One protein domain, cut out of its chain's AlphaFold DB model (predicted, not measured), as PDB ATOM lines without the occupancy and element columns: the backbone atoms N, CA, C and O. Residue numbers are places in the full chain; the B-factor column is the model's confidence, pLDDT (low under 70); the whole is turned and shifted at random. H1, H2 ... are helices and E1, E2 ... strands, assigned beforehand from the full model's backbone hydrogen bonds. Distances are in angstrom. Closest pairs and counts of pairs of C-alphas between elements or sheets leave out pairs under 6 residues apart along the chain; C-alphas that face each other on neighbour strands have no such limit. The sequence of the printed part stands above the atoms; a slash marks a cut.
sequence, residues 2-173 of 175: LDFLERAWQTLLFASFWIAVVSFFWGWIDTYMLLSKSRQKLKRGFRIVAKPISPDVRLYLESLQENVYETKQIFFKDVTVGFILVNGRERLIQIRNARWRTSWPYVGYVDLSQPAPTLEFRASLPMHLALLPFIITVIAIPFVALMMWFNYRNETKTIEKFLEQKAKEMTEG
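AT A GLANCE: This is residues 2 to 173 of the 175 residues of an uncharacterized protein of Candidatus Thermofonsia bacterium (UniProt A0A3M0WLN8). A twisted sheet of six strands has the long helix H5 slantwise over one face, with the short H2 on the same face, while a second long helix, H1, only grazes the sheet with its residues 27 to 35 and runs far beyond it, its residues 2 to 8 sticking out. The short H3 and H4 pack on H1, on the way from E6 to H5. The printed part has 172 residues, with five named helices and six named strands in the order H1 E1 H2 E2 E3 E4 E5 E6 H3 H4 H5, class mixed; the sheet, E1 E6 E5 E4 E3 E2, is all antiparallel. It is elongated, 71 by 44 by 30 A, and only just loose, close to compact, with a radius of gyration of the C-alphas of 19.1 A.

HOW THE PARTS SIT: H1, residues 2 to 35, has a kink of 29 degrees near residue 25. Its residues 19 to 31 touch H3, residues 125 to 129, closest at the C-alphas of Gly 27 and Met 127, 4.3 A. Its residues 13 to 20 touch H4, residues 132 to 136, closest at the C-alphas of Ser 16 and Pro 133, 5.5 A. Edge strand E1, residues 46 to 52, is antiparallel to E6, residues 118 to 123, with N 48 and O 121 at 2.9 A, within hydrogen-bond range. E2, residues 68 to 74, E3, residues 77 to 87, E4, residues 90 to 95, E5, residues 107 to 111, and E6 form a meander, each strand the antiparallel neighbour of the one before. Within hydrogen-bond range are N 70 and O 82 of E2 and E3, 2.8 A, N 85 and O 92 of E3 and E4, 2.8 A, N 93 and O 108 of E4 and E5, 2.7 A, and N 109 and O 120 of E5 and E6, 2.8 A. E3 bends by 61 degrees at residue 82. H2, residues 55 to 63, and H5, residues 141 to 172, lie on the same face, making two layers, helices on one face of a sheet; their heights over the sheet are 9.4 A and 9.2 A. H5 is slantwise to the strands, at 50 degrees to E5 on the local plane. Residues 163 to 171 of H5 touch H2, closest at the C-alphas of Val 57 and Ala 167, 5.1 A; at 72 degrees they are only just about perpendicular. H4 and H5 touch only at the corner, closest at the C-alphas of Ile 135 and Ile 141, 5.2 A. H1 and H5 are apart. In H1, H2, H3, H4 and H5 every O i to N i+4 pair is within hydrogen-bond range.

IN THESE COORDINATES: H1 begins at C-alpha 2, (93.885, 86.695, 160.589), and is 46.9 A from first to last C-alpha. E3, the longest strand by residues, measures 27.8 A and begins at C-alpha 77, (147.035, 88.295, 133.225). H5 measures 45.7 A and ends at C-alpha 172, (143.544, 117.410, 124.024).

THE WHOLE: The two C-alphas farthest apart are those of Asp 3 and Gly 173, 71.5 A. The printed part has no cut. The link from E4 to E5, 11 residues, is long. The mean pLDDT of the printed part is 87.0, and residues 39 to 40, 75, 97 to 103 and 173 are under 70.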
ATOM      1  N   LEU A   2      92.428  86.742 160.378       90.62
ATOM      2  CA  LEU A   2      93.885  86.695 160.589       90.62
ATOM      3  C   LEU A   2      94.538  85.443 159.978       90.62
ATOM      4  O   LEU A   2      95.433  85.592 159.157       90.62
ATOM      5  N   ASP A   3      94.005  84.245 160.230       90.75
ATOM      6  CA  ASP A   3      94.552  83.000 159.652       90.75
ATOM      7  C   ASP A   3      94.514  82.971 158.116       90.75
ATOM      8  O   ASP A   3      95.364  82.372 157.460       90.75
ATOM      9  N   PHE A   4      93.508  83.620 157.521       93.12
ATOM     10  CA  PHE A   4      93.401  83.744 156.069       93.12
ATOM     11  C   PHE A   4      94.484  84.680 155.520       93.12
ATOM     12  O   PHE A   4      95.141  84.340 154.540       93.12
ATOM     13  N   LEU A   5      94.698  85.827 156.175       91.56
ATOM     14  CA  LEU A   5      95.759  86.770 155.819       91.56
ATOM     15  C   LEU A   5      97.146  86.140 155.984       91.56
ATOM     16  O   LEU A   5      97.992  86.306 155.110       91.56
ATOM     17  N   GLU A   6      97.361  85.371 157.049       91.75
ATOM     18  CA  GLU A   6      98.617  84.662 157.286       91.75
ATOM     19  C   GLU A   6      98.897  83.624 156.192       91.75
ATOM     20  O   GLU A   6      99.980  83.617 155.607       91.75
ATOM     21  N   ARG A   7      97.909  82.792 155.838       93.25
ATOM     22  CA  ARG A   7      98.059  81.810 154.749       93.25
ATOM     23  C   ARG A   7      98.284  82.478 153.396       93.25
ATOM     24  O   ARG A   7      99.121  82.012 152.621       93.25
ATOM     25  N   ALA A   8      97.569  83.564 153.105       91.62
ATOM     26  CA  ALA A   8      97.769  84.337 151.881       91.62
ATOM     27  C   ALA A   8      99.191  84.921 151.822       91.62
ATOM     28  O   ALA A   8      99.854  84.830 150.789       91.62
ATOM     29  N   TRP A   9      99.690  85.437 152.948       89.50
ATOM     30  CA  TRP A   9     101.048  85.957 153.075       89.50
ATOM     31  C   TRP A   9     102.118  84.876 152.889       89.50
ATOM     32  O   TRP A   9     103.042  85.054 152.097       89.50
ATOM     33  N   GLN A  10     101.971  83.724 153.548       90.12
ATOM     34  CA  GLN A  10     102.877  82.581 153.386       90.12
ATOM     35  C   GLN A  10     102.891  82.073 151.937       90.12
ATOM     36  O   GLN A  10     103.957  81.793 151.389       90.12
ATOM     37  N   THR A  11     101.724  82.017 151.291       92.12
ATOM     38  CA  THR A  11     101.603  81.623 149.879       92.12
ATOM     39  C   THR A  11     102.317  82.618 148.965       92.12
ATOM     40  O   THR A  11     103.051  82.208 148.065       92.12
ATOM     41  N   LEU A  12     102.162  83.922 149.213       90.50
ATOM     42  CA  LEU A  12     102.851  84.976 148.465       90.50
ATOM     43  C   LEU A  12     104.374  84.898 148.642       90.50
ATOM     44  O   LEU A  12     105.115  84.982 147.661       90.50
ATOM     45  N   LEU A  13     104.849  84.692 149.873       88.94
ATOM     46  CA  LEU A  13     106.271  84.499 150.162       88.94
ATOM     47  C   LEU A  13     106.825  83.272 149.430       88.94
ATOM     48  O   LEU A  13     107.849  83.376 148.757       88.94
ATOM     49  N   PHE A  14     106.124  82.141 149.481       91.25
ATOM     50  CA  PHE A  14     106.541  80.923 148.789       91.25
ATOM     51  C   PHE A  14     106.571  81.101 147.265       91.25
ATOM     52  O   PHE A  14     107.565  80.767 146.620       91.25
ATOM     53  N   ALA A  15     105.519  81.681 146.680       90.88
ATOM     54  CA  ALA A  15     105.460  81.949 145.245       90.88
ATOM     55  C   ALA A  15     106.574  82.911 144.803       90.88
ATOM     56  O   ALA A  15     107.264  82.660 143.813       90.88
ATOM     57  N   SER A  16     106.795  83.988 145.559       90.06
ATOM     58  CA  SER A  16     107.845  84.960 145.251       90.06
ATOM     59  C   SER A  16     109.251  84.380 145.357       90.06
ATOM     60  O   SER A  16     110.094  84.714 144.527       90.06
ATOM     61  N   PHE A  17     109.499  83.476 146.309       89.62
ATOM     62  CA  PHE A  17     110.767  82.760 146.421       89.62
ATOM     63  C   PHE A  17     111.080  81.974 145.143       89.62
ATOM     64  O   PHE A  17     112.159  82.126 144.573       89.62
ATOM     65  N   TRP A  18     110.123  81.198 144.628       91.75
ATOM     66  CA  TRP A  18     110.330  80.439 143.391       91.75
ATOM     67  C   TRP A  18     110.487  81.331 142.159       91.75
ATOM     68  O   TRP A  18     111.368  81.081 141.334       91.75
ATOM     69  N   ILE A  19     109.701  82.409 142.063       91.56
ATOM     70  CA  ILE A  19     109.880  83.424 141.015       91.56
ATOM     71  C   ILE A  19     111.296  84.002 141.080       91.56
ATOM     72  O   ILE A  19     111.932  84.172 140.041       91.56
ATOM     73  N   ALA A  20     111.817  84.267 142.278       90.88
ATOM     74  CA  ALA A  20     113.155  84.810 142.461       90.88
ATOM     75  C   ALA A  20     114.250  83.836 142.035       90.88
ATOM     76  O   ALA A  20     115.186  84.250 141.357       90.88
ATOM     77  N   VAL A  21     114.112  82.548 142.364       90.19
ATOM     78  CA  VAL A  21     115.046  81.501 141.924       90.19
ATOM     79  C   VAL A  21     115.104  81.446 140.396       90.19
ATOM     80  O   VAL A  21     116.186  81.540 139.815       90.19
ATOM     81  N   VAL A  22     113.949  81.375 139.727       93.75
ATOM     82  CA  VAL A  22     113.884  81.358 138.253       93.75
ATOM     83  C   VAL A  22     114.459  82.650 137.663       93.75
ATOM     84  O   VAL A  22     115.259  82.610 136.724       93.75
ATOM     85  N   SER A  23     114.106  83.796 138.245       92.62
ATOM     86  CA  SER A  23     114.581  85.113 137.810       92.62
ATOM     87  C   SER A  23     116.085  85.288 138.011       92.62
ATOM     88  O   SER A  23     116.730  85.953 137.204       92.62
ATOM     89  N   PHE A  24     116.669  84.661 139.034       89.88
ATOM     90  CA  PHE A  24     118.108  84.660 139.271       89.88
ATOM     91  C   PHE A  24     118.854  83.871 138.188       89.88
ATOM     92  O   PHE A  24     119.789  84.391 137.583       89.88
ATOM     93  N   PHE A  25     118.427  82.647 137.870       91.06
ATOM     94  CA  PHE A  25     119.088  81.872 136.811       91.06
ATOM     95  C   PHE A  25     118.935  82.530 135.438       91.06
ATOM     96  O   PHE A  25     119.920  82.674 134.708       91.06
ATOM     97  N   TRP A  26     117.734  83.007 135.101       91.31
ATOM     98  CA  TRP A  26     117.525  83.751 133.860       91.31
ATOM     99  C   TRP A  26     118.341  85.044 133.859       91.31
ATOM    100  O   TRP A  26     119.084  85.317 132.919       91.31
ATOM    101  N   GLY A  27     118.283  85.823 134.933       89.12
ATOM    102  CA  GLY A  27     119.017  87.077 135.034       89.12
ATOM    103  C   GLY A  27     120.523  86.893 134.883       89.12
ATOM    104  O   GLY A  27     121.186  87.782 134.354       89.12
ATOM    105  N   TRP A  28     121.075  85.745 135.284       87.94
ATOM    106  CA  TRP A  28     122.493  85.444 135.097       87.94
ATOM    107  C   TRP A  28     122.817  85.304 133.612       87.94
ATOM    108  O   TRP A  28     123.784  85.894 133.128       87.94
ATOM    109  N   ILE A  29     121.989  84.560 132.877       89.38
ATOM    110  CA  ILE A  29     122.117  84.390 131.427       89.38
ATOM    111  C   ILE A  29     121.962  85.742 130.727       89.38
ATOM    112  O   ILE A  29     122.804  86.115 129.913       89.38
ATOM    113  N   ASP A  30     120.933  86.510 131.082       87.38
ATOM    114  CA  ASP A  30     120.664  87.827 130.500       87.38
ATOM    115  C   ASP A  30     121.810  88.815 130.787       87.38
ATOM    116  O   ASP A  30     122.274  89.527 129.898       87.38
ATOM    117  N   THR A  31     122.367  88.779 131.997       87.62
ATOM    118  CA  THR A  31     123.558  89.549 132.386       87.62
ATOM    119  C   THR A  31     124.794  89.129 131.595       87.62
ATOM    120  O   THR A  31     125.545  89.975 131.107       87.62
ATOM    121  N   TYR A  32     125.012  87.827 131.418       86.62
ATOM    122  CA  TYR A  32     126.103  87.328 130.589       86.62
ATOM    123  C   TYR A  32     125.952  87.792 129.136       86.62
ATOM    124  O   TYR A  32     126.924  88.221 128.514       86.62
ATOM    125  N   MET A  33     124.728  87.784 128.605       85.31
ATOM    126  CA  MET A  33     124.431  88.303 127.273       85.31
ATOM    127  C   MET A  33     124.620  89.820 127.185       85.31
ATOM    128  O   MET A  33     125.139  90.291 126.175       85.31
ATOM    129  N   LEU A  34     124.247  90.582 128.211       85.25
ATOM    130  CA  LEU A  34     124.481  92.028 128.304       85.25
ATOM    131  C   LEU A  34     125.967  92.383 128.267       85.25
ATOM    132  O   LEU A  34     126.361  93.347 127.619       85.25
ATOM    133  N   LEU A  35     126.785  91.587 128.952       84.50
ATOM    134  CA  LEU A  35     128.231  91.778 129.030       84.50
ATOM    135  C   LEU A  35     129.004  91.127 127.879       84.50
ATOM    136  O   LEU A  35     130.214  91.329 127.749       84.50
ATOM    137  N   SER A  36     128.338  90.310 127.067       80.75
ATOM    138  CA  SER A  36     128.972  89.600 125.967       80.75
ATOM    139  C   SER A  36     129.453  90.583 124.904       80.75
ATOM    140  O   SER A  36     128.698  91.424 124.425       80.75
ATOM    141  N   LYS A  37     130.693  90.399 124.440       75.88
ATOM    142  CA  LYS A  37     131.297  91.169 123.339       75.88
ATOM    143  C   LYS A  37     130.716  90.823 121.949       75.88
ATOM    144  O   LYS A  37     131.315  91.153 120.928       75.88
ATOM    145  N   SER A  38     129.579  90.125 121.892       72.25
ATOM    146  CA  SER A  38     128.923  89.704 120.649       72.25
ATOM    147  C   SER A  38     128.273  90.888 119.923       72.25
ATOM    148  O   SER A  38     127.429  91.587 120.481       72.25
ATOM    149  N   ARG A  39     128.614  91.071 118.639       65.56
ATOM    150  CA  ARG A  39     128.146  92.192 117.798       65.56
ATOM    151  C   ARG A  39     126.668  92.111 117.388       65.56
ATOM    152  O   ARG A  39     126.137  93.082 116.866       65.56
ATOM    153  N   GLN A  40     125.980  90.989 117.615       64.38
ATOM    154  CA  GLN A  40     124.676  90.725 116.983       64.38
ATOM    155  C   GLN A  40     123.517  91.617 117.467       64.38
ATOM    156  O   GLN A  40     122.587  91.854 116.706       64.38
ATOM    157  N   LYS A  41     123.548  92.110 118.713       70.75
ATOM    158  CA  LYS A  41     122.555  93.067 119.253       70.75
ATOM    159  C   LYS A  41     123.230  93.889 120.345       70.75
ATOM    160  O   LYS A  41     123.532  93.296 121.372       70.75
ATOM    161  N   LEU A  42     123.479  95.185 120.164       78.31
ATOM    162  CA  LEU A  42     124.071  96.006 121.236       78.31
ATOM    163  C   LEU A  42     123.006  96.537 122.200       78.31
ATOM    164  O   LEU A  42     123.229  96.585 123.407       78.31
ATOM    165  N   LYS A  43     121.807  96.841 121.692       78.75
ATOM    166  CA  LYS A  43     120.642  97.199 122.505       78.75
ATOM    167  C   LYS A  43     120.120  95.986 123.289       78.75
ATOM    168  O   LYS A  43     119.274  95.234 122.805       78.75
ATOM    169  N   ARG A  44     120.632  95.775 124.502       77.56
ATOM    170  CA  ARG A  44     120.216  94.692 125.412       77.56
ATOM    171  C   ARG A  44     119.811  95.251 126.769       77.56
ATOM    172  O   ARG A  44     120.294  96.302 127.178       77.56
ATOM    173  N   GLY A  45     118.941  94.530 127.470       86.31
ATOM    174  CA  GLY A  45     118.502  94.874 128.822       86.31
ATOM    175  C   GLY A  45     117.464  95.989 128.894       86.31
ATOM    176  O   GLY A  45     117.163  96.691 127.920       86.31
ATOM    177  N   PHE A  46     116.912  96.128 130.095       90.12
ATOM    178  CA  PHE A  46     115.872  97.088 130.421       90.12
ATOM    179  C   PHE A  46     116.482  98.460 130.705       90.12
ATOM    180  O   PHE A  46     117.487  98.569 131.410       90.12
ATOM    181  N   ARG A  47     115.878  99.512 130.143       93.06
ATOM    182  CA  ARG A  47     116.321 100.894 130.345       93.06
ATOM    183  C   ARG A  47     115.902 101.370 131.729       93.06
ATOM    184  O   ARG A  47     114.713 101.486 132.000       93.06
ATOM    185  N   ILE A  48     116.884 101.699 132.560       90.25
ATOM    186  CA  ILE A  48     116.663 102.210 133.915       90.25
ATOM    187  C   ILE A  48     116.523 103.729 133.872       90.25
ATOM    188  O   ILE A  48     115.558 104.292 134.376       90.25
ATOM    189  N   VAL A  49     117.466 104.399 133.211       92.88
ATOM    190  CA  VAL A  49     117.471 105.855 133.042       92.88
ATOM    191  C   VAL A  49     118.200 106.218 131.750       92.88
ATOM    192  O   VAL A  49     119.013 105.440 131.247       92.88
ATOM    193  N   ALA A  50     117.916 107.398 131.215       94.06
ATOM    194  CA  ALA A  50     118.651 107.986 130.108       94.06
ATOM    195  C   ALA A  50     119.115 109.389 130.498       94.06
ATOM    196  O   ALA A  50     118.395 110.107 131.197       94.06
ATOM    197  N   LYS A  51     120.308 109.772 130.051       94.06
ATOM    198  CA  LYS A  51     120.847 111.122 130.224       94.06
ATOM    199  C   LYS A  51     121.365 111.659 128.893       94.06
ATOM    200  O   LYS A  51     121.861 110.869 128.092       94.06
ATOM    201  N   PRO A  52     121.277 112.971 128.638       94.00
ATOM    202  CA  PRO A  52     121.941 113.559 127.481       94.00
ATOM    203  C   PRO A  52     123.456 113.359 127.593       94.00
ATOM    204  O   PRO A  52     124.011 113.412 128.692       94.00
ATOM    205  N   ILE A  53     124.115 113.121 126.460       93.88
ATOM    206  CA  ILE A  53     125.580 113.117 126.388       93.88
ATOM    207  C   ILE A  53     126.093 114.523 126.086       93.88
ATOM    208  O   ILE A  53     125.416 115.305 125.416       93.88
ATOM    209  N   SER A  54     127.291 114.846 126.573       93.94
ATOM    210  CA  SER A  54     127.953 116.098 126.208       93.94
ATOM    211  C   SER A  54     128.376 116.082 124.729       93.94
ATOM    212  O   SER A  54     128.559 115.002 124.154       93.94
ATOM    213  N   PRO A  55     128.562 117.260 124.102       92.75
ATOM    214  CA  PRO A  55     129.063 117.351 122.732       92.75
ATOM    215  C   PRO A  55     130.402 116.630 122.532       92.75
ATOM    216  O   PRO A  55     130.556 115.908 121.553       92.75
ATOM    217  N   ASP A  56     131.328 116.735 123.488       94.00
ATOM    218  CA  ASP A  56     132.649 116.100 123.391       94.00
ATOM    219  C   ASP A  56     132.550 114.571 123.420       94.00
ATOM    220  O   ASP A  56     133.169 113.880 122.614       94.00
ATOM    221  N   VAL A  57     131.706 114.026 124.309       94.81
ATOM    222  CA  VAL A  57     131.441 112.581 124.369       94.81
ATOM    223  C   VAL A  57     130.758 112.110 123.091       94.81
ATOM    224  O   VAL A  57     131.072 111.030 122.595       94.81
ATOM    225  N   ARG A  58     129.847 112.910 122.531       94.44
ATOM    226  CA  ARG A  58     129.214 112.604 121.248       94.44
ATOM    227  C   ARG A  58     130.246 112.523 120.126       94.44
ATOM    228  O   ARG A  58     130.285 111.502 119.447       94.44
ATOM    229  N   LEU A  59     131.083 113.549 119.973       94.06
ATOM    230  CA  LEU A  59     132.135 113.591 118.955       94.06
ATOM    231  C   LEU A  59     133.104 112.415 119.106       94.06
ATOM    232  O   LEU A  59     133.452 111.772 118.119       94.06
ATOM    233  N   TYR A  60     133.477 112.088 120.344       95.25
ATOM    234  CA  TYR A  60     134.291 110.915 120.636       95.25
ATOM    235  C   TYR A  60     133.613 109.619 120.190       95.25
ATOM    236  O   TYR A  60     134.197 108.827 119.462       95.25
ATOM    237  N   LEU A  61     132.359 109.392 120.576       94.88
ATOM    238  CA  LEU A  61     131.649 108.168 120.201       94.88
ATOM    239  C   LEU A  61     131.408 108.060 118.686       94.88
ATOM    240  O   LEU A  61     131.412 106.945 118.153       94.88
ATOM    241  N   GLU A  62     131.204 109.189 118.004       94.25
ATOM    242  CA  GLU A  62     131.068 109.279 116.546       94.25
ATOM    243  C   GLU A  62     132.390 108.991 115.818       94.25
ATOM    244  O   GLU A  62     132.358 108.366 114.757       94.25
ATOM    245  N   SER A  63     133.539 109.365 116.392       93.94
ATOM    246  CA  SER A  63     134.858 109.116 115.790       93.94
ATOM    247  C   SER A  63     135.293 107.647 115.858       93.94
ATOM    248  O   SER A  63     136.108 107.202 115.047       93.94
ATOM    249  N   LEU A  64     134.725 106.862 116.779       93.50
ATOM    250  CA  LEU A  64     135.037 105.440 116.918       93.50
ATOM    251  C   LEU A  64     134.526 104.620 115.726       93.50
ATOM    252  O   LEU A  64     133.317 104.435 115.555       93.50
ATOM    253  N   GLN A  65     135.461 104.053 114.958       91.44
ATOM    254  CA  GLN A  65     135.183 103.082 113.889       91.44
ATOM    255  C   GLN A  65     135.327 101.625 114.356       91.44
ATOM    256  O   GLN A  65     134.708 100.723 113.791       91.44
ATOM    257  N   GLU A  66     136.101 101.393 115.417       91.38
ATOM    258  CA  GLU A  66     136.421 100.063 115.932       91.38
ATOM    259  C   GLU A  66     136.085  99.920 117.418       91.38
ATOM    260  O   GLU A  66     135.910 100.895 118.148       91.38
ATOM    261  N   ASN A  67     135.993  98.668 117.874       91.31
ATOM    262  CA  ASN A  67     135.779  98.371 119.285       91.31
ATOM    263  C   ASN A  67     136.988  98.817 120.111       91.31
ATOM    264  O   ASN A  67     138.119  98.437 119.814       91.31
ATOM    265  N   VAL A  68     136.734  99.514 121.214       91.25
ATOM    266  CA  VAL A  68     137.768  99.909 122.173       91.25
ATOM    267  C   VAL A  68     137.760  98.925 123.333       91.25
ATOM    268  O   VAL A  68     136.704  98.607 123.884       91.25
ATOM    269  N   TYR A  69     138.937  98.456 123.735       90.44
ATOM    270  CA  TYR A  69     139.106  97.607 124.908       90.44
ATOM    271  C   TYR A  69     140.134  98.228 125.843       90.44
ATOM    272  O   TYR A  69     141.264  98.483 125.446       90.44
ATOM    273  N   GLU A  70     139.752  98.423 127.099       87.81
ATOM    274  CA  GLU A  70     140.680  98.813 128.151       87.81
ATOM    275  C   GLU A  70     141.081  97.562 128.928       87.81
ATOM    276  O   GLU A  70     140.238  96.850 129.488       87.81
ATOM    277  N   THR A  71     142.376  97.265 128.930       85.06
ATOM    278  CA  THR A  71     142.951  96.126 129.645       85.06
ATOM    279  C   THR A  71     143.876  96.627 130.745       85.06
ATOM    280  O   THR A  71     144.543  97.647 130.600       85.06
ATOM    281  N   LYS A  72     143.878  95.930 131.883       81.31
ATOM    282  CA  LYS A  72     144.860  96.134 132.951       81.31
ATOM    283  C   LYS A  72     145.544  94.816 133.243       81.31
ATOM    284  O   LYS A  72     144.877  93.786 133.372       81.31
ATOM    285  N   GLN A  73     146.858  94.872 133.394       75.31
ATOM    286  CA  GLN A  73     147.648  93.730 133.814       75.31
ATOM    287  C   GLN A  73     147.462  93.533 135.323       75.31
ATOM    288  O   GLN A  73     147.785  94.407 136.128       75.31
ATOM    289  N   ILE A  74     146.890  92.397 135.717       75.69
ATOM    290  CA  ILE A  74     146.681  92.026 137.119       75.69
ATOM    291  C   ILE A  74     147.317  90.655 137.324       75.69
ATOM    292  O   ILE A  74     146.898  89.694 136.683       75.69
ATOM    293  N   PHE A  75     148.316  90.564 138.212       65.69
ATOM    294  CA  PHE A  75     149.005  89.311 138.564       65.69
ATOM    295  C   PHE A  75     149.337  88.442 137.330       65.69
ATOM    296  O   PHE A  75     148.971  87.273 137.271       65.69
ATOM    297  N   PHE A  76     150.001  89.039 136.330       71.75
ATOM    298  CA  PHE A  76     150.441  88.405 135.071       71.75
ATOM    299  C   PHE A  76     149.358  88.056 134.034       71.75
ATOM    300  O   PHE A  76     149.681  87.453 133.012       71.75
ATOM    301  N   LYS A  77     148.097  88.463 134.228       71.00
ATOM    302  CA  LYS A  77     147.035  88.295 133.225       71.00
ATOM    303  C   LYS A  77     146.452  89.639 132.802       71.00
ATOM    304  O   LYS A  77     146.079  90.448 133.652       71.00
ATOM    305  N   ASP A  78     146.306  89.838 131.495       73.00
ATOM    306  CA  ASP A  78     145.553  90.970 130.961       73.00
ATOM    307  C   ASP A  78     144.063  90.745 131.189       73.00
ATOM    308  O   ASP A  78     143.441  89.811 130.672       73.00
ATOM    309  N   VAL A  79     143.476  91.607 132.012       76.75
ATOM    310  CA  VAL A  79     142.051  91.587 132.315       76.75
ATOM    311  C   VAL A  79     141.412  92.771 131.609       76.75
ATOM    312  O   VAL A  79     141.782  93.914 131.861       76.75
ATOM    313  N   THR A  80     140.428  92.519 130.738       77.50
ATOM    314  CA  THR A  80     139.586  93.603 130.209       77.50
ATOM    315  C   THR A  80     138.825  94.236 131.372       77.50
ATOM    316  O   THR A  80     137.960  93.596 131.981       77.50
ATOM    317  N   VAL A  81     139.161  95.483 131.678       84.81
ATOM    318  CA  VAL A  81     138.503  96.282 132.711       84.81
ATOM    319  C   VAL A  81     137.410  97.162 132.132       84.81
ATOM    320  O   VAL A  81     136.492  97.489 132.864       84.81
ATOM    321  N   GLY A  82     137.431  97.467 130.836       87.69
ATOM    322  CA  GLY A  82     136.350  98.188 130.172       87.69
ATOM    323  C   GLY A  82     136.327  97.946 128.672       87.69
ATOM    324  O   GLY A  82     137.290  97.441 128.090       87.69
ATOM    325  N   PHE A  83     135.203  98.253 128.040       91.12
ATOM    326  CA  PHE A  83     135.052  98.179 126.599       91.12
ATOM    327  C   PHE A  83     134.007  99.162 126.069       91.12
ATOM    328  O   PHE A  83     133.036  99.500 126.751       91.12
ATOM    329  N   ILE A  84     134.188  99.544 124.807       93.75
ATOM    330  CA  ILE A  84     133.183 100.188 123.963       93.75
ATOM    331  C   ILE A  84     133.029  99.316 122.721       93.75
ATOM    332  O   ILE A  84     133.964  99.174 121.935       93.75
ATOM    333  N   LEU A  85     131.861  98.702 122.548       92.25
ATOM    334  CA  LEU A  85     131.529  97.990 121.318       92.25
ATOM    335  C   LEU A  85     130.872  98.952 120.340       92.25
ATOM    336  O   LEU A  85     129.946  99.680 120.700       92.25
ATOM    337  N   VAL A  86     131.331  98.892 119.099       92.12
ATOM    338  CA  VAL A  86     130.870  99.686 117.971       92.12
ATOM    339  C   VAL A  86     130.112  98.770 117.015       92.12
ATOM    340  O   VAL A  86     130.638  97.754 116.554       92.12
ATOM    341  N   ASN A  87     128.861  99.120 116.715       91.81
ATOM    342  CA  ASN A  87     128.101  98.499 115.632       91.81
ATOM    343  C   ASN A  87     127.292  99.570 114.892       91.81
ATOM    344  O   ASN A  87     126.260 100.032 115.378       91.81
ATOM    345  N   GLY A  88     127.788 100.013 113.734       89.94
ATOM    346  CA  GLY A  88     127.173 101.101 112.975       89.94
ATOM    347  C   GLY A  88     127.100 102.387 113.802       89.94
ATOM    348  O   GLY A  88     128.132 102.956 114.153       89.94
ATOM    349  N   ARG A  89     125.884 102.832 114.144       91.06
ATOM    350  CA  ARG A  89     125.626 104.015 114.991       91.06
ATOM    351  C   ARG A  89     125.335 103.684 116.458       91.06
ATOM    352  O   ARG A  89     125.136 104.591 117.259       91.06
ATOM    353  N   GLU A  90     125.331 102.408 116.825       93.06
ATOM    354  CA  GLU A  90     125.124 101.973 118.206       93.06
ATOM    355  C   GLU A  90     126.466 101.825 118.932       93.06
ATOM    356  O   GLU A  90     127.469 101.382 118.354       93.06
ATOM    357  N   ARG A  91     126.482 102.193 120.214       93.81
ATOM    358  CA  ARG A  91     127.624 102.024 121.117       93.81
ATOM    359  C   ARG A  91     127.161 101.339 122.394       93.81
ATOM    360  O   ARG A  91     126.200 101.787 123.017       93.81
ATOM    361  N   LEU A  92     127.853 100.274 122.791       93.75
ATOM    362  CA  LEU A  92     127.665  99.627 124.091       93.75
ATOM    363  C   LEU A  92     128.920  99.823 124.930       93.75
ATOM    364  O   LEU A  92     130.006  99.426 124.520       93.75
ATOM    365  N   ILE A  93     128.758 100.417 126.099       93.69
ATOM    366  CA  ILE A  93     129.827 100.853 126.980       93.69
ATOM    367  C   ILE A  93     129.719 100.094 128.289       93.69
ATOM    368  O   ILE A  93     128.655 100.020 128.906       93.69
ATOM    369  N   GLN A  94     130.838  99.555 128.740       91.06
ATOM    370  CA  GLN A  94     130.924  98.893 130.026       91.06
ATOM    371  C   GLN A  94     132.303  99.128 130.612       91.06
ATOM    372  O   GLN A  94     133.307  99.008 129.918       91.06
ATOM    373  N   ILE A  95     132.363  99.437 131.901       88.69
ATOM    374  CA  ILE A  95     133.622  99.496 132.630       88.69
ATOM    375  C   ILE A  95     133.416  98.906 134.015       88.69
ATOM    376  O   ILE A  95     132.459  99.217 134.713       88.69
ATOM    377  N   ARG A  96     134.304  97.996 134.391       78.81
ATOM    378  CA  ARG A  96     134.345  97.377 135.707       78.81
ATOM    379  C   ARG A  96     135.094  98.299 136.645       78.81
ATOM    380  O   ARG A  96     136.279  98.577 136.450       78.81
ATOM    381  N   ASN A  97     134.437  98.693 137.724       69.12
ATOM    382  CA  ASN A  97     135.139  99.317 138.826       69.12
ATOM    383  C   ASN A  97     135.953  98.250 139.581       69.12
ATOM    384  O   ASN A  97     135.399  97.329 140.175       69.12
ATOM    385  N   ALA A  98     137.283  98.363 139.592       62.38
ATOM    386  CA  ALA A  98     138.146  97.399 140.282       62.38
ATOM    387  C   ALA A  98     137.875  97.311 141.800       62.38
ATOM    388  O   ALA A  98     138.172  96.287 142.413       62.38
ATOM    389  N   ARG A  99     137.300  98.365 142.398       63.09
ATOM    390  CA  ARG A  99     136.989  98.448 143.834       63.09
ATOM    391  C   ARG A  99     135.600  97.921 144.195       63.09
ATOM    392  O   ARG A  99     135.305  97.792 145.377       63.09
ATOM    393  N   TRP A 100     134.744  97.646 143.210       55.88
ATOM    394  CA  TRP A 100     133.343  97.299 143.438       55.88
ATOM    395  C   TRP A 100     132.924  96.170 142.494       55.88
ATOM    396  O   TRP A 100     132.839  96.356 141.285       55.88
ATOM    397  N   ARG A 101     132.707  94.966 143.039       61.31
ATOM    398  CA  ARG A 101     132.269  93.789 142.274       61.31
ATOM    399  C   ARG A 101     130.844  93.442 142.673       61.31
ATOM    400  O   ARG A 101     130.632  92.928 143.767       61.31
ATOM    401  N   THR A 102     129.884  93.689 141.790       60.88
ATOM    402  CA  THR A 102     128.501  93.239 141.985       60.88
ATOM    403  C   THR A 102     128.054  92.343 140.841       60.88
ATOM    404  O   THR A 102     128.572  92.406 139.726       60.88
ATOM    405  N   SER A 103     127.082  91.480 141.131       61.16
ATOM    406  CA  SER A 103     126.416  90.613 140.154       61.16
ATOM    407  C   SER A 103     125.377  91.350 139.299       61.16
ATOM    408  O   SER A 103     124.743  90.727 138.453       61.16
ATOM    409  N   TRP A 104     125.198  92.661 139.499       75.56
ATOM    410  CA  TRP A 104     124.241  93.501 138.772       75.56
ATOM    411  C   TRP A 104     124.969  94.598 138.001       75.56
ATOM    412  O   TRP A 104     124.936  95.766 138.403       75.56
ATOM    413  N   PRO A 105     125.664  94.229 136.917       82.31
ATOM    414  CA  PRO A 105     126.368  95.192 136.100       82.31
ATOM    415  C   PRO A 105     125.366  96.075 135.358       82.31
ATOM    416  O   PRO A 105     124.357  95.599 134.829       82.31
ATOM    417  N   TYR A 106     125.689  97.359 135.285       89.44
ATOM    418  CA  TYR A 106     125.026  98.286 134.382       89.44
ATOM    419  C   TYR A 106     125.886  98.450 133.135       89.44
ATOM    420  O   TYR A 106     127.116  98.423 133.195       89.44
ATOM    421  N   VAL A 107     125.228  98.628 131.999       92.00
ATOM    422  CA  VAL A 107     125.880  98.980 130.738       92.00
ATOM    423  C   VAL A 107     125.328 100.309 130.250       92.00
ATOM    424  O   VAL A 107     124.144 100.605 130.420       92.00
ATOM    425  N   GLY A 108     126.197 101.121 129.664       94.56
ATOM    426  CA  GLY A 108     125.812 102.311 128.924       94.56
ATOM    427  C   GLY A 108     125.488 101.926 127.490       94.56
ATOM    428  O   GLY A 108     126.245 101.200 126.858       94.56
ATOM    429  N   TYR A 109     124.375 102.402 126.960       95.19
ATOM    430  CA  TYR A 109     124.012 102.241 125.560       95.19
ATOM    431  C   TYR A 109     123.759 103.614 124.952       95.19
ATOM    432  O   TYR A 109     123.054 104.427 125.547       95.19
ATOM    433  N   VAL A 110     124.315 103.862 123.771       95.38
ATOM    434  CA  VAL A 110     124.099 105.098 123.016       95.38
ATOM    435  C   VAL A 110     123.704 104.742 121.593       95.38
ATOM    436  O   VAL A 110     124.336 103.903 120.952       95.38
ATOM    437  N   ASP A 111     122.673 105.413 121.098       94.62
ATOM    438  CA  ASP A 111     122.254 105.370 119.702       94.62
ATOM    439  C   ASP A 111     122.513 106.735 119.057       94.62
ATOM    440  O   ASP A 111     121.801 107.710 119.311       94.62
ATOM    441  N   LEU A 112     123.556 106.802 118.229       93.62
ATOM    442  CA  LEU A 112     123.991 108.021 117.541       93.62
ATOM    443  C   LEU A 112     123.140 108.339 116.303       93.62
ATOM    444  O   LEU A 112     123.371 109.345 115.638       93.62
ATOM    445  N   SER A 113     122.165 107.494 115.946       91.88
ATOM    446  CA  SER A 113     121.234 107.811 114.857       91.88
ATOM    447  C   SER A 113     120.195 108.866 115.249       91.88
ATOM    448  O   SER A 113     119.595 109.487 114.371       91.88
ATOM    449  N   GLN A 114     120.006 109.089 116.552       90.38
ATOM    450  CA  GLN A 114     119.011 110.012 117.081       90.38
ATOM    451  C   GLN A 114     119.491 111.470 116.984       90.38
ATOM    452  O   GLN A 114     120.674 111.736 117.193       90.38
ATOM    453  N   PRO A 115     118.591 112.444 116.736       87.75
ATOM    454  CA  PRO A 115     118.958 113.863 116.673       87.75
ATOM    455  C   PRO A 115     119.623 114.373 117.962       87.75
ATOM    456  O   PRO A 115     120.584 115.145 117.912       87.75
ATOM    457  N   ALA A 116     119.137 113.888 119.107       91.06
ATOM    458  CA  ALA A 116     119.676 114.140 120.438       91.06
ATOM    459  C   ALA A 116     120.043 112.799 121.101       91.06
ATOM    460  O   ALA A 116     119.214 112.226 121.814       91.06
ATOM    461  N   PRO A 117     121.252 112.261 120.843       92.38
ATOM    462  CA  PRO A 117     121.680 110.996 121.422       92.38
ATOM    463  C   PRO A 117     121.688 111.062 122.951       92.38
ATOM    464  O   PRO A 117     122.074 112.069 123.549       92.38
ATOM    465  N   THR A 118     121.287 109.968 123.593       95.81
ATOM    466  CA  THR A 118     121.308 109.838 125.053       95.81
ATOM    467  C   THR A 118     122.103 108.608 125.475       95.81
ATOM    468  O   THR A 118     122.127 107.596 124.775       95.81
ATOM    469  N   LEU A 119     122.764 108.709 126.628       96.00
ATOM    470  CA  LEU A 119     123.372 107.594 127.336       96.00
ATOM    471  C   LEU A 119     122.302 106.916 128.181       96.00
ATOM    472  O   LEU A 119     121.866 107.431 129.213       96.00
ATOM    473  N   GLU A 120     121.873 105.752 127.720       95.88
ATOM    474  CA  GLU A 120     120.917 104.907 128.409       95.88
ATOM    475  C   GLU A 120     121.650 103.916 129.305       95.88
ATOM    476  O   GLU A 120     122.404 103.068 128.829       95.88
ATOM    477  N   PHE A 121     121.387 103.974 130.606       93.75
ATOM    478  CA  PHE A 121     121.873 102.965 131.535       93.75
ATOM    479  C   PHE A 121     120.892 101.803 131.563       93.75
ATOM    480  O   PHE A 121     119.701 101.968 131.861       93.75
ATOM    481  N   ARG A 122     121.400 100.622 131.228       92.44
ATOM    482  CA  ARG A 122     120.611  99.404 131.068       92.44
ATOM    483  C   ARG A 122     121.130  98.304 131.977       92.44
ATOM    484  O   ARG A 122     122.328  98.221 132.241       92.44
ATOM    485  N   ALA A 123     120.215  97.461 132.440       91.38
ATOM    486  CA  ALA A 123     120.523  96.309 133.277       91.38
ATOM    487  C   ALA A 123     119.549  95.151 133.004       91.38
ATOM    488  O   ALA A 123     118.545  95.308 132.302       91.38
ATOM    489  N   SER A 124     119.849  93.977 133.557       90.50
ATOM    490  CA  SER A 124     118.991  92.796 133.446       90.50
ATOM    491  C   SER A 124     117.758  92.938 134.343       90.50
ATOM    492  O   SER A 124     117.881  93.037 135.566       90.50
ATOM    493  N   LEU A 125     116.559  92.935 133.748       89.56
ATOM    494  CA  LEU A 125     115.299  92.995 134.497       89.56
ATOM    495  C   LEU A 125     115.077  91.744 135.365       89.56
ATOM    496  O   LEU A 125     114.770  91.919 136.545       89.56
ATOM    497  N   PRO A 126     115.286  90.503 134.871       90.50
ATOM    498  CA  PRO A 126     115.158  89.317 135.720       90.50
ATOM    499  C   PRO A 126     116.076  89.360 136.950       90.50
ATOM    500  O   PRO A 126     115.662  88.978 138.040       90.50
ATOM    501  N   MET A 127     117.278  89.934 136.833       87.56
ATOM    502  CA  MET A 127     118.142  90.123 138.003       87.56
ATOM    503  C   MET A 127     117.548  91.032 139.078       87.56
ATOM    504  O   MET A 127     117.791  90.810 140.261       87.56
ATOM    505  N   HIS A 128     116.766  92.038 138.686       86.69
ATOM    506  CA  HIS A 128     116.059  92.898 139.633       86.69
ATOM    507  C   HIS A 128     114.850  92.170 140.237       86.69
ATOM    508  O   HIS A 128     114.580  92.313 141.426       86.69
ATOM    509  N   LEU A 129     114.158  91.336 139.454       88.12
ATOM    510  CA  LEU A 129     113.045  90.508 139.938       88.12
ATOM    511  C   LEU A 129     113.490  89.437 140.945       88.12
ATOM    512  O   LEU A 129     112.705  89.052 141.809       88.12
ATOM    513  N   ALA A 130     114.757  89.016 140.920       87.56
ATOM    514  CA  ALA A 130     115.320  88.142 141.951       87.56
ATOM    515  C   ALA A 130     115.274  88.759 143.369       87.56
ATOM    516  O   ALA A 130     115.415  88.042 144.358       87.56
ATOM    517  N   LEU A 131     115.036  90.071 143.491       85.75
ATOM    518  CA  LEU A 131     114.909  90.764 144.775       85.75
ATOM    519  C   LEU A 131     113.487  90.754 145.356       85.75
ATOM    520  O   LEU A 131     113.298  91.191 146.492       85.75
ATOM    521  N   LEU A 132     112.495  90.242 144.618       84.94
ATOM    522  CA  LEU A 132     111.088  90.216 145.038       84.94
ATOM    523  C   LEU A 132     110.844  89.655 146.451       84.94
ATOM    524  O   LEU A 132     110.077  90.284 147.179       84.94
ATOM    525  N   PRO A 133     111.488  88.557 146.901       83.00
ATOM    526  CA  PRO A 133     111.249  88.016 148.239       83.00
ATOM    527  C   PRO A 133     111.645  89.012 149.328       83.00
ATOM    528  O   PRO A 133     110.922  89.193 150.301       83.00
ATOM    529  N   PHE A 134     112.750  89.735 149.131       83.50
ATOM    530  CA  PHE A 134     113.196  90.763 150.066       83.50
ATOM    531  C   PHE A 134     112.227  91.947 150.098       83.50
ATOM    532  O   PHE A 134     111.931  92.471 151.171       83.50
ATOM    533  N   ILE A 135     111.682  92.331 148.941       82.25
ATOM    534  CA  ILE A 135     110.685  93.403 148.854       82.25
ATOM    535  C   ILE A 135     109.403  92.994 149.587       82.25
ATOM    536  O   ILE A 135     108.880  93.762 150.389       82.25
ATOM    537  N   ILE A 136     108.935  91.761 149.379       82.19
ATOM    538  CA  ILE A 136     107.711  91.255 150.009       82.19
ATOM    539  C   ILE A 136     107.884  91.117 151.521       82.19
ATOM    540  O   ILE A 136     106.950  91.408 152.248       82.19
ATOM    541  N   THR A 137     109.071  90.789 152.040       81.38
ATOM    542  CA  THR A 137     109.277  90.751 153.505       81.38
ATOM    543  C   THR A 137     109.191  92.117 154.201       81.38
ATOM    544  O   THR A 137     109.140  92.143 155.429       81.38
ATOM    545  N   VAL A 138     109.166  93.235 153.457       79.19
ATOM    546  CA  VAL A 138     109.127  94.644 153.916       79.19
ATOM    547  C   VAL A 138     110.352  95.093 154.727       79.19
ATOM    548  O   VAL A 138     110.927  96.142 154.447       79.19
ATOM    549  N   ILE A 139     110.810  94.286 155.681       79.62
ATOM    550  CA  ILE A 139     111.939  94.561 156.580       79.62
ATOM    551  C   ILE A 139     113.248  94.734 155.796       79.62
ATOM    552  O   ILE A 139     114.077  95.572 156.144       79.62
ATOM    553  N   ALA A 140     113.428  93.980 154.709       82.44
ATOM    554  CA  ALA A 140     114.641  94.042 153.898       82.44
ATOM    555  C   ALA A 140     114.629  95.159 152.835       82.44
ATOM    556  O   ALA A 140     115.680  95.443 152.256       82.44
ATOM    557  N   ILE A 141     113.490  95.829 152.594       86.19
ATOM    558  CA  ILE A 141     113.368  96.909 151.597       86.19
ATOM    559  C   ILE A 141     114.434  98.000 151.769       86.19
ATOM    560  O   ILE A 141     115.130  98.269 150.788       86.19
ATOM    561  N   PRO A 142     114.608  98.641 152.947       87.38
ATOM    562  CA  PRO A 142     115.558  99.747 153.075       87.38
ATOM    563  C   PRO A 142     116.991  99.309 152.772       87.38
ATOM    564  O   PRO A 142     117.733 100.037 152.116       87.38
ATOM    565  N   PHE A 143     117.367  98.095 153.179       85.88
ATOM    566  CA  PHE A 143     118.693  97.547 152.911       85.88
ATOM    567  C   PHE A 143     118.909  97.280 151.415       85.88
ATOM    568  O   PHE A 143     119.911  97.714 150.843       85.88
ATOM    569  N   VAL A 144     117.951  96.621 150.756       86.44
ATOM    570  CA  VAL A 144     118.027  96.320 149.318       86.44
ATOM    571  C   VAL A 144     118.025  97.603 148.488       86.44
ATOM    572  O   VAL A 144     118.870  97.758 147.607       86.44
ATOM    573  N   ALA A 145     117.139  98.550 148.797       87.75
ATOM    574  CA  ALA A 145     117.061  99.832 148.105       87.75
ATOM    575  C   ALA A 145     118.378 100.615 148.218       87.75
ATOM    576  O   ALA A 145     118.875 101.140 147.218       87.75
ATOM    577  N   LEU A 146     118.981 100.640 149.411       89.88
ATOM    578  CA  LEU A 146     120.261 101.302 149.645       89.88
ATOM    579  C   LEU A 146     121.394 100.645 148.842       89.88
ATOM    580  O   LEU A 146     122.143 101.336 148.151       89.88
ATOM    581  N   MET A 147     121.489  99.313 148.875       86.44
ATOM    582  CA  MET A 147     122.489  98.552 148.116       86.44
ATOM    583  C   MET A 147     122.352  98.762 146.604       86.44
ATOM    584  O   MET A 147     123.349  99.004 145.916       86.44
ATOM    585  N   MET A 148     121.124  98.724 146.082       87.31
ATOM    586  CA  MET A 148     120.845  98.999 144.672       87.31
ATOM    587  C   MET A 148     121.228 100.425 144.292       87.31
ATOM    588  O   MET A 148     121.846 100.628 143.248       87.31
ATOM    589  N   TRP A 149     120.909 101.403 145.143       89.44
ATOM    590  CA  TRP A 149     121.250 102.801 144.906       89.44
ATOM    591  C   TRP A 149     122.762 103.023 144.862       89.44
ATOM    592  O   TRP A 149     123.250 103.671 143.933       89.44
ATOM    593  N   PHE A 150     123.517 102.451 145.807       89.88
ATOM    594  CA  PHE A 150     124.981 102.522 145.797       89.88
ATOM    595  C   PHE A 150     125.570 101.855 144.557       89.88
ATOM    596  O   PHE A 150     126.425 102.448 143.899       89.88
ATOM    597  N   ASN A 151     125.087 100.662 144.201       87.81
ATOM    598  CA  ASN A 151     125.546  99.958 143.009       87.81
ATOM    599  C   ASN A 151     125.286 100.778 141.738       87.81
ATOM    600  O   ASN A 151     126.206 101.050 140.971       87.81
ATOM    601  N   TYR A 152     124.053 101.257 141.569       89.25
ATOM    602  CA  TYR A 152     123.662 102.110 140.455       89.25
ATOM    603  C   TYR A 152     124.526 103.376 140.380       89.25
ATOM    604  O   TYR A 152     125.090 103.685 139.330       89.25
ATOM    605  N   ARG A 153     124.687 104.104 141.492       90.62
ATOM    606  CA  ARG A 153     125.503 105.328 141.545       90.62
ATOM    607  C   ARG A 153     126.961 105.060 141.196       90.62
ATOM    608  O   ARG A 153     127.554 105.876 140.497       90.62
ATOM    609  N   ASN A 154     127.533 103.965 141.685       89.56
ATOM    610  CA  ASN A 154     128.929 103.630 141.429       89.56
ATOM    611  C   ASN A 154     129.147 103.253 139.963       89.56
ATOM    612  O   ASN A 154     130.034 103.817 139.327       89.56
ATOM    613  N   GLU A 155     128.326 102.360 139.414       88.81
ATOM    614  CA  GLU A 155     128.462 101.894 138.029       88.81
ATOM    615  C   GLU A 155     128.205 103.029 137.027       88.81
ATOM    616  O   GLU A 155     129.048 103.303 136.173       88.81
ATOM    617  N   THR A 156     127.103 103.775 137.184       91.00
ATOM    618  CA  THR A 156     126.769 104.882 136.268       91.00
ATOM    619  C   THR A 156     127.818 105.991 136.282       91.00
ATOM    620  O   THR A 156     128.284 106.387 135.217       91.00
ATOM    621  N   LYS A 157     128.281 106.428 137.464       91.44
ATOM    622  CA  LYS A 157     129.364 107.422 137.564       91.44
ATOM    623  C   LYS A 157     130.681 106.916 136.982       91.44
ATOM    624  O   LYS A 157     131.458 107.719 136.479       91.44
ATOM    625  N   THR A 158     130.971 105.618 137.091       91.38
ATOM    626  CA  THR A 158     132.205 105.047 136.528       91.38
ATOM    627  C   THR A 158     132.146 105.066 135.001       91.38
ATOM    628  O   THR A 158     133.118 105.473 134.372       91.38
ATOM    629  N   ILE A 159     131.000 104.715 134.408       93.06
ATOM    630  CA  ILE A 159     130.775 104.796 132.956       93.06
ATOM    631  C   ILE A 159     130.862 106.247 132.460       93.06
ATOM    632  O   ILE A 159     131.536 106.504 131.466       93.06
ATOM    633  N   GLU A 160     130.220 107.192 133.152       93.75
ATOM    634  CA  GLU A 160     130.260 108.620 132.794       93.75
ATOM    635  C   GLU A 160     131.693 109.151 132.805       93.75
ATOM    636  O   GLU A 160     132.167 109.667 131.797       93.75
ATOM    637  N   LYS A 161     132.421 108.937 133.907       92.94
ATOM    638  CA  LYS A 161     133.817 109.373 134.029       92.94
ATOM    639  C   LYS A 161     134.721 108.747 132.978       92.94
ATOM    640  O   LYS A 161     135.608 109.420 132.470       92.94
ATOM    641  N   PHE A 162     134.507 107.472 132.664       93.00
ATOM    642  CA  PHE A 162     135.263 106.785 131.623       93.00
ATOM    643  C   PHE A 162     135.054 107.440 130.253       93.00
ATOM    644  O   PHE A 162     136.025 107.710 129.550       93.00
ATOM    645  N   LEU A 163     133.805 107.753 129.899       94.06
ATOM    646  CA  LEU A 163     133.488 108.436 128.645       94.06
ATOM    647  C   LEU A 163     134.032 109.863 128.599       94.06
ATOM    648  O   LEU A 163     134.605 110.256 127.589       94.06
ATOM    649  N   GLU A 164     133.887 110.623 129.682       94.00
ATOM    650  CA  GLU A 164     134.430 111.981 129.783       94.00
ATOM    651  C   GLU A 164     135.954 111.992 129.656       94.00
ATOM    652  O   GLU A 164     136.505 112.826 128.944       94.00
ATOM    653  N   GLN A 165     136.639 111.053 130.312       92.56
ATOM    654  CA  GLN A 165     138.089 110.923 130.213       92.56
ATOM    655  C   GLN A 165     138.510 110.611 128.774       92.56
ATOM    656  O   GLN A 165     139.383 111.285 128.235       92.56
ATOM    657  N   LYS A 166     137.862 109.636 128.131       92.06
ATOM    658  CA  LYS A 166     138.177 109.260 126.748       92.06
ATOM    659  C   LYS A 166     137.886 110.379 125.748       92.06
ATOM    660  O   LYS A 166     138.650 110.566 124.805       92.06
ATOM    661  N   ALA A 167     136.824 111.148 125.974       92.38
ATOM    662  CA  ALA A 167     136.518 112.323 125.170       92.38
ATOM    663  C   ALA A 167     137.589 113.414 125.316       92.38
ATOM    664  O   ALA A 167     138.030 113.959 124.308       92.38
ATOM    665  N   LYS A 168     138.059 113.674 126.545       91.31
ATOM    666  CA  LYS A 168     139.140 114.636 126.808       91.31
ATOM    667  C   LYS A 168     140.460 114.237 126.159       91.31
ATOM    668  O   LYS A 168     141.078 115.069 125.504       91.31
ATOM    669  N   GLU A 169     140.853 112.968 126.290       89.00
ATOM    670  CA  GLU A 169     142.062 112.417 125.656       89.00
ATOM    671  C   GLU A 169     142.053 112.659 124.133       89.00
ATOM    672  O   GLU A 169     143.068 113.052 123.561       89.00
ATOM    673  N   MET A 170     140.888 112.518 123.485       86.81
ATOM    674  CA  MET A 170     140.725 112.814 122.059       86.81
ATOM    675  C   MET A 170     140.854 114.313 121.743       86.81
ATOM    676  O   MET A 170     141.510 114.672 120.768       86.81
ATOM    677  N   THR A 171     140.216 115.193 122.522       79.38
ATOM    678  CA  THR A 171     140.216 116.643 122.252       79.38
ATOM    679  C   THR A 171     141.545 117.321 122.569       79.38
ATOM    680  O   THR A 171     141.904 118.291 121.908       79.38
ATOM    681  N   GLU A 172     142.275 116.826 123.569       81.56
ATOM    682  CA  GLU A 172     143.544 117.410 124.024       81.56
ATOM    683  C   GLU A 172     144.762 116.843 123.271       81.56
ATOM    684  O   GLU A 172     145.880 117.311 123.474       81.56
ATOM    685  N   GLY A 173     144.567 115.866 122.375       61.56
ATOM    686  CA  GLY A 173     145.634 115.316 121.532       61.56
ATOM    687  C   GLY A 173     146.719 114.557 122.302       61.56
ATOM    688  O   GLY A 173     147.819 114.374 121.785       61.56
TER     689      GLY A 173